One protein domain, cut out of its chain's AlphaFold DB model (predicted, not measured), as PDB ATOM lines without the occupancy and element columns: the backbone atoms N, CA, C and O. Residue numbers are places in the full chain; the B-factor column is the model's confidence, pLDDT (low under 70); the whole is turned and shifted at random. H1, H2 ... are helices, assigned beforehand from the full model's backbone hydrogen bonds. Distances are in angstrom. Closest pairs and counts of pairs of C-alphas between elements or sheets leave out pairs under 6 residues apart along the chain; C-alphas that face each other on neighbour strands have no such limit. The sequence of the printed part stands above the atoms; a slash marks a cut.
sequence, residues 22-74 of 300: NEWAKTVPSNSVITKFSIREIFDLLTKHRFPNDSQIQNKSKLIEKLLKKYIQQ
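Overview. This is residues 22 to 74 of the 300 residues of the protein "Hypothetical protein" of Rotaria sordida (UniProt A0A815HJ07). One long helix, H3, has the short H2 packed on it, and from H2 a thin arm, residues 22 to 40, sticks out far to one side with the small helix H1 at its tip. The arm makes the longest axis. The printed part has 53 residues with three named helices, H1, H2 and H3 in chain order, and no named strand; the class is all helix. It is extended, with a radius of gyration of the C-alphas of 18.6 A, and flat, spanning 54 by 33 by 12 A.

Along the chain. H3, residues 57 to 73, is 24.2 A long, ending at C-alpha 73 (-2.736, -16.228, 18.093). H2 is residues 42 to 45. H1, residues 22 to 27, begins at C-alpha 22 (-36.871, -44.474, 9.883).

Arrangement. H3 touches H2 with residues 61 to 65 alone; the closest C-alphas, of Phe 43 and Ser 61, are 4.9 A apart. H1 is apart from H2 and H3. Every O i to N i+4 pair is within hydrogen-bond range in H3, against 1 of 2 in H1; H2 is too short for such a pair.

Size, cuts and confidence. The farthest C-alphas, of Asn 22 and Ser 55, are 55.2 A apart. Both links are long, the printed part has no cut, and no printed residue is under pLDDT 70.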
ATOM      1  N   ASN A  22     -35.697 -45.101  10.487       96.38
ATOM      2  CA  ASN A  22     -36.871 -44.474   9.883       96.38
ATOM      3  C   ASN A  22     -37.749 -43.830  10.956       96.38
ATOM      4  O   ASN A  22     -38.223 -42.712  10.765       96.38
ATOM      5  N   GLU A  23     -37.923 -44.493  12.100       96.31
ATOM      6  CA  GLU A  23     -38.614 -43.907  13.250       96.31
ATOM      7  C   GLU A  23     -37.803 -42.762  13.871       96.31
ATOM      8  O   GLU A  23     -38.365 -41.709  14.168       96.31
ATOM      9  N   TRP A  24     -36.473 -42.890  13.981       96.06
ATOM     10  CA  TRP A  24     -35.613 -41.803  14.460       96.06
ATOM     11  C   TRP A  24     -35.717 -40.566  13.562       96.06
ATOM     12  O   TRP A  24     -35.872 -39.455  14.068       96.06
ATOM     13  N   ALA A  25     -35.715 -40.734  12.236       95.19
ATOM     14  CA  ALA A  25     -35.821 -39.623  11.292       95.19
ATOM     15  C   ALA A  25     -37.108 -38.797  11.488       95.19
ATOM     16  O   ALA A  25     -37.080 -37.574  11.327       95.19
ATOM     17  N   LYS A  26     -38.213 -39.426  11.912       97.50
ATOM     18  CA  LYS A  26     -39.475 -38.730  12.226       97.50
ATOM     19  C   LYS A  26     -39.382 -37.833  13.464       97.50
ATOM     20  O   LYS A  26     -40.188 -36.918  13.600       97.50
ATOM     21  N   THR A  27     -38.408 -38.059  14.347       97.00
ATOM     22  CA  THR A  27     -38.192 -37.256  15.568       97.00
ATOM     23  C   THR A  27     -37.294 -36.035  15.345       97.00
ATOM     24  O   THR A  27     -37.252 -35.130  16.176       97.00
ATOM     25  N   VAL A  28     -36.574 -35.967  14.221       96.00
ATOM     26  CA  VAL A  28     -35.649 -34.860  13.927       96.00
ATOM     27  C   VAL A  28     -36.351 -33.494  13.847       96.00
ATOM     28  O   VAL A  28     -35.791 -32.539  14.383       96.00
ATOM     29  N   PRO A  29     -37.553 -33.338  13.251       96.25
ATOM     30  CA  PRO A  29     -38.217 -32.034  13.188       96.25
ATOM     31  C   PRO A  29     -38.530 -31.417  14.560       96.25
ATOM     32  O   PRO A  29     -38.445 -30.201  14.707       96.25
ATOM     33  N   SER A  30     -38.867 -32.234  15.565       95.00
ATOM     34  CA  SER A  30     -39.161 -31.766  16.928       95.00
ATOM     35  C   SER A  30     -37.914 -31.605  17.801       95.00
ATOM     36  O   SER A  30     -37.966 -30.885  18.795       95.00
ATOM     37  N   ASN A  31     -36.789 -32.222  17.422       93.88
ATOM     38  CA  ASN A  31     -35.501 -32.082  18.103       93.88
ATOM     39  C   ASN A  31     -34.358 -31.870  17.098       93.88
ATOM     40  O   ASN A  31     -33.457 -32.701  16.941       93.88
ATOM     41  N   SER A  32     -34.440 -30.770  16.352       93.31
ATOM     42  CA  SER A  32     -33.469 -30.466  15.303       93.31
ATOM     43  C   SER A  32     -32.165 -29.917  15.883       93.31
ATOM     44  O   SER A  32     -32.156 -29.187  16.873       93.31
ATOM     45  N   VAL A  33     -31.045 -30.255  15.241       92.88
ATOM     46  CA  VAL A  33     -29.721 -29.721  15.581       92.88
ATOM     47  C   VAL A  33     -29.056 -29.130  14.348       92.88
ATOM     48  O   VAL A  33     -29.248 -29.597  13.223       92.88
ATOM     49  N   ILE A  34     -28.242 -28.100  14.556       90.19
ATOM     50  CA  ILE A  34     -27.476 -27.467  13.484       90.19
ATOM     51  C   ILE A  34     -26.323 -28.399  13.105       90.19
ATOM     52  O   ILE A  34     -25.372 -28.565  13.861       90.19
ATOM     53  N   THR A  35     -26.397 -28.995  11.917       87.00
ATOM     54  CA  THR A  35     -25.335 -29.870  11.386       87.00
ATOM     55  C   THR A  35     -24.339 -29.123  10.503       87.00
ATOM     56  O   THR A  35     -23.220 -29.588  10.300       87.00
ATOM     57  N   LYS A  36     -24.735 -27.960   9.973       88.00
ATOM     58  CA  LYS A  36     -23.904 -27.085   9.142       88.00
ATOM     59  C   LYS A  36     -24.249 -25.629   9.416       88.00
ATOM     60  O   LYS A  36     -25.418 -25.262   9.458       88.00
ATOM     61  N   PHE A  37     -23.228 -24.797   9.545       89.31
ATOM     62  CA  PHE A  37     -23.366 -23.351   9.648       89.31
ATOM     63  C   PHE A  37     -22.159 -22.679   9.003       89.31
ATOM     64  O   PHE A  37     -21.108 -23.291   8.819       89.31
ATOM     65  N   SER A  38     -22.326 -21.419   8.619       85.19
ATOM     66  CA  SER A  38     -21.230 -20.566   8.164       85.19
ATOM     67  C   SER A  38     -20.926 -19.545   9.247       85.19
ATOM     68  O   SER A  38     -21.843 -18.985   9.847       85.19
ATOM     69  N   ILE A  39     -19.644 -19.305   9.488       84.94
ATOM     70  CA  ILE A  39     -19.186 -18.327  10.471       84.94
ATOM     71  C   ILE A  39     -18.818 -17.049   9.720       84.94
ATOM     72  O   ILE A  39     -18.203 -17.101   8.657       84.94
ATOM     73  N   ARG A  40     -19.209 -15.902  10.275       87.38
ATOM     74  CA  ARG A  40     -18.697 -14.587   9.886       87.38
ATOM     75  C   ARG A  40     -18.058 -13.926  11.091       87.38
ATOM     76  O   ARG A  40     -18.415 -14.225  12.232       87.38
ATOM     77  N   GLU A  41     -17.123 -13.031  10.829       89.81
ATOM     78  CA  GLU A  41     -16.407 -12.325  11.874       89.81
ATOM     79  C   GLU A  41     -17.348 -11.321  12.554       89.81
ATOM     80  O   GLU A  41     -18.076 -10.574  11.903       89.81
ATOM     81  N   ILE A  42     -17.380 -11.308  13.890       91.62
ATOM     82  CA  ILE A  42     -18.341 -10.474  14.635       91.62
ATOM     83  C   ILE A  42     -18.137  -8.974  14.380       91.62
ATOM     84  O   ILE A  42     -19.090  -8.198  14.435       91.62
ATOM     85  N   PHE A  43     -16.908  -8.557  14.068       94.12
ATOM     86  CA  PHE A  43     -16.591  -7.160  13.788       94.12
ATOM     87  C   PHE A  43     -17.164  -6.668  12.450       94.12
ATOM     88  O   PHE A  43     -17.440  -5.472  12.337       94.12
ATOM     89  N   ASP A  44     -17.479  -7.566  11.506       94.25
ATOM     90  CA  ASP A  44     -18.200  -7.229  10.266       94.25
ATOM     91  C   ASP A  44     -19.636  -6.768  10.538       94.25
ATOM     92  O   ASP A  44     -20.254  -6.074   9.728       94.25
ATOM     93  N   LEU A  45     -20.199  -7.147  11.688       95.25
ATOM     94  CA  LEU A  45     -21.532  -6.713  12.099       95.25
ATOM     95  C   LEU A  45     -21.509  -5.288  12.673       95.25
ATOM     96  O   LEU A  45     -22.547  -4.626  12.705       95.25
ATOM     97  N   LEU A  46     -20.345  -4.786  13.088       96.31
ATOM     98  CA  LEU A  46     -20.176  -3.497  13.761       96.31
ATOM     99  C   LEU A  46     -19.990  -2.365  12.746       96.31
ATOM    100  O   LEU A  46     -18.928  -1.756  12.625       96.31
ATOM    101  N   THR A  47     -21.055  -2.083  11.997       96.88
ATOM    102  CA  THR A  47     -21.079  -1.048  10.953       96.88
ATOM    103  C   THR A  47     -21.926   0.153  11.360       96.88
ATOM    104  O   THR A  47     -22.876   0.035  12.133       96.88
ATOM    105  N   LYS A  48     -21.648   1.317  10.759       97.19
ATOM    106  CA  LYS A  48     -22.452   2.537  10.957       97.19
ATOM    107  C   LYS A  48     -23.904   2.370  10.490       97.19
ATOM    108  O   LYS A  48     -24.792   3.005  11.038       97.19
ATOM    109  N   HIS A  49     -24.148   1.493   9.514       97.31
ATOM    110  CA  HIS A  49     -25.499   1.176   9.054       97.31
ATOM    111  C   HIS A  49     -26.333   0.472  10.138       97.31
ATOM    112  O   HIS A  49     -27.500   0.797  10.313       97.31
ATOM    113  N   ARG A  50     -25.729  -0.458  10.892       96.44
ATOM    114  CA  ARG A  50     -26.409  -1.202  11.968       96.44
ATOM    115  C   ARG A  50     -26.414  -0.462  13.309       96.44
ATOM    116  O   ARG A  50     -27.314  -0.679  14.113       96.44
ATOM    117  N   PHE A  51     -25.439   0.419  13.536       97.44
ATOM    118  CA  PHE A  51     -25.290   1.209  14.763       97.44
ATOM    119  C   PHE A  51     -25.140   2.709  14.441       97.44
ATOM    120  O   PHE A  51     -24.068   3.282  14.647       97.44
ATOM    121  N   PRO A  52     -26.192   3.370  13.924       97.94
ATOM    122  CA  PRO A  52     -26.097   4.746  13.425       97.94
ATOM    123  C   PRO A  52     -25.804   5.786  14.516       97.94
ATOM    124  O   PRO A  52     -25.170   6.801  14.234       97.94
ATOM    125  N   ASN A  53     -26.210   5.514  15.758       98.19
ATOM    126  CA  ASN A  53     -26.058   6.435  16.889       98.19
ATOM    127  C   ASN A  53     -24.714   6.287  17.627       98.19
ATOM    128  O   ASN A  53     -24.422   7.069  18.528       98.19
ATOM    129  N   ASP A  54     -23.889   5.298  17.269       97.38
ATOM    130  CA  ASP A  54     -22.584   5.076  17.895       97.38
ATOM    131  C   ASP A  54     -21.470   5.666  17.023       97.38
ATOM    132  O   ASP A  54     -20.977   5.043  16.079       97.38
ATOM    133  N   SER A  55     -21.050   6.889  17.354       97.88
ATOM    134  CA  SER A  55     -19.990   7.603  16.628       97.88
ATOM    135  C   SER A  55     -18.635   6.885  16.662       97.88
ATOM    136  O   SER A  55     -17.784   7.146  15.811       97.88
ATOM    137  N   GLN A  56     -18.440   5.953  17.600       98.00
ATOM    138  CA  GLN A  56     -17.203   5.201  17.795       98.00
ATOM    139  C   GLN A  56     -17.278   3.770  17.243       98.00
ATOM    140  O   GLN A  56     -16.326   3.010  17.421       98.00
ATOM    141  N   ILE A  57     -18.360   3.378  16.553       97.81
ATOM    142  CA  ILE A  57     -18.566   1.982  16.129       97.81
ATOM    143  C   ILE A  57     -17.416   1.426  15.277       97.81
ATOM    144  O   ILE A  57     -17.007   0.284  15.463       97.81
ATOM    145  N   GLN A  58     -16.822   2.247  14.407       97.06
ATOM    146  CA  GLN A  58     -15.675   1.845  13.584       97.06
ATOM    147  C   GLN A  58     -14.422   1.575  14.429       97.06
ATOM    148  O   GLN A  58     -13.698   0.609  14.189       97.06
ATOM    149  N   ASN A  59     -14.186   2.393  15.458       97.12
ATOM    150  CA  ASN A  59     -13.076   2.194  16.388       97.12
ATOM    151  C   ASN A  59     -13.291   0.933  17.233       97.12
ATOM    152  O   ASN A  59     -12.358   0.154  17.422       97.12
ATOM    153  N   LYS A  60     -14.531   0.687  17.679       97.25
ATOM    154  CA  LYS A  60     -14.911  -0.540  18.396       97.25
ATOM    155  C   LYS A  60     -14.748  -1.787  17.523       97.25
ATOM    156  O   LYS A  60     -14.197  -2.773  18.003       97.25
ATOM    157  N   SER A  61     -15.151  -1.726  16.250       97.19
ATOM    158  CA  SER A  61     -14.967  -2.810  15.273       97.19
ATOM    159  C   SER A  61     -13.489  -3.194  15.135       97.19
ATOM    160  O   SER A  61     -13.124  -4.335  15.415       97.19
ATOM    161  N   LYS A  62     -12.612  -2.217  14.859       97.00
ATOM    162  CA  LYS A  62     -11.155  -2.431  14.773       97.00
ATOM    163  C   LYS A  62     -10.544  -2.952  16.075       97.00
ATOM    164  O   LYS A  62      -9.629  -3.775  16.052       97.00
ATOM    165  N   LEU A  63     -11.019  -2.466  17.223       96.25
ATOM    166  CA  LEU A  63     -10.555  -2.944  18.525       96.25
ATOM    167  C   LEU A  63     -10.910  -4.421  18.726       96.25
ATOM    168  O   LEU A  63     -10.053  -5.200  19.142       96.25
ATOM    169  N   ILE A  64     -12.141  -4.815  18.400       95.25
ATOM    170  CA  ILE A  64     -12.608  -6.201  18.504       95.25
ATOM    171  C   ILE A  64     -11.865  -7.107  17.519       95.25
ATOM    172  O   ILE A  64     -11.425  -8.181  17.919       95.25
ATOM    173  N   GLU A  65     -11.639  -6.661  16.281       95.75
ATOM    174  CA  GLU A  65     -10.791  -7.366  15.311       95.75
ATOM    175  C   GLU A  65      -9.392  -7.634  15.888       95.75
ATOM    176  O   GLU A  65      -8.912  -8.770  15.886       95.75
ATOM    177  N   LYS A  66      -8.745  -6.605  16.449       95.00
ATOM    178  CA  LYS A  66      -7.415  -6.736  17.059       95.00
ATOM    179  C   LYS A  66      -7.416  -7.708  18.243       95.00
ATOM    180  O   LYS A  66      -6.484  -8.502  18.377       95.00
ATOM    181  N   LEU A  67      -8.439  -7.653  19.098       90.69
ATOM    182  CA  LEU A  67      -8.579  -8.553  20.245       90.69
ATOM    183  C   LEU A  67      -8.810 -10.003  19.809       90.69
ATOM    184  O   LEU A  67      -8.185 -10.896  20.373       90.69
ATOM    185  N   LEU A  68      -9.632 -10.239  18.786       89.69
ATOM    186  CA  LEU A  68      -9.871 -11.575  18.240       89.69
ATOM    187  C   LEU A  68      -8.624 -12.157  17.581       89.69
ATOM    188  O   LEU A  68      -8.288 -13.305  17.846       89.69
ATOM    189  N   LYS A  69      -7.882 -11.365  16.795       89.38
ATOM    190  CA  LYS A  69      -6.590 -11.803  16.241       89.38
ATOM    191  C   LYS A  69      -5.613 -12.179  17.350       89.38
ATOM    192  O   LYS A  69      -5.000 -13.240  17.284       89.38
ATOM    193  N   LYS A  70      -5.517 -11.350  18.397       87.69
ATOM    194  CA  LYS A  70      -4.682 -11.649  19.567       87.69
ATOM    195  C   LYS A  70      -5.127 -12.937  20.257       87.69
ATOM    196  O   LYS A  70      -4.277 -13.747  20.593       87.69
ATOM    197  N   TYR A  71      -6.431 -13.127  20.446       85.31
ATOM    198  CA  TYR A  71      -6.993 -14.337  21.034       85.31
ATOM    199  C   TYR A  71      -6.635 -15.575  20.202       85.31
ATOM    200  O   TYR A  71      -6.065 -16.515  20.729       85.31
ATOM    201  N   ILE A  72      -6.863 -15.556  18.887       83.25
ATOM    202  CA  ILE A  72      -6.569 -16.686  17.990       83.25
ATOM    203  C   ILE A  72      -5.068 -17.028  17.957       83.25
ATOM    204  O   ILE A  72      -4.714 -18.192  17.808       83.25
ATOM    205  N   GLN A  73      -4.191 -16.034  18.096       84.38
ATOM    206  CA  GLN A  73      -2.736 -16.228  18.093       84.38
ATOM    207  C   GLN A  73      -2.156 -16.629  19.453       84.38
ATOM    208  O   GLN A  73      -0.977 -16.979  19.524       84.38
ATOM    209  N   GLN A  74      -2.931 -16.544  20.538       82.81
ATOM    210  CA  GLN A  74      -2.448 -16.973  21.845       82.81
ATOM    211  C   GLN A  74      -2.238 -18.491  21.863       82.81
ATOM    212  O   GLN A  74      -2.995 -19.224  21.226       82.81
TER     213      GLN A  74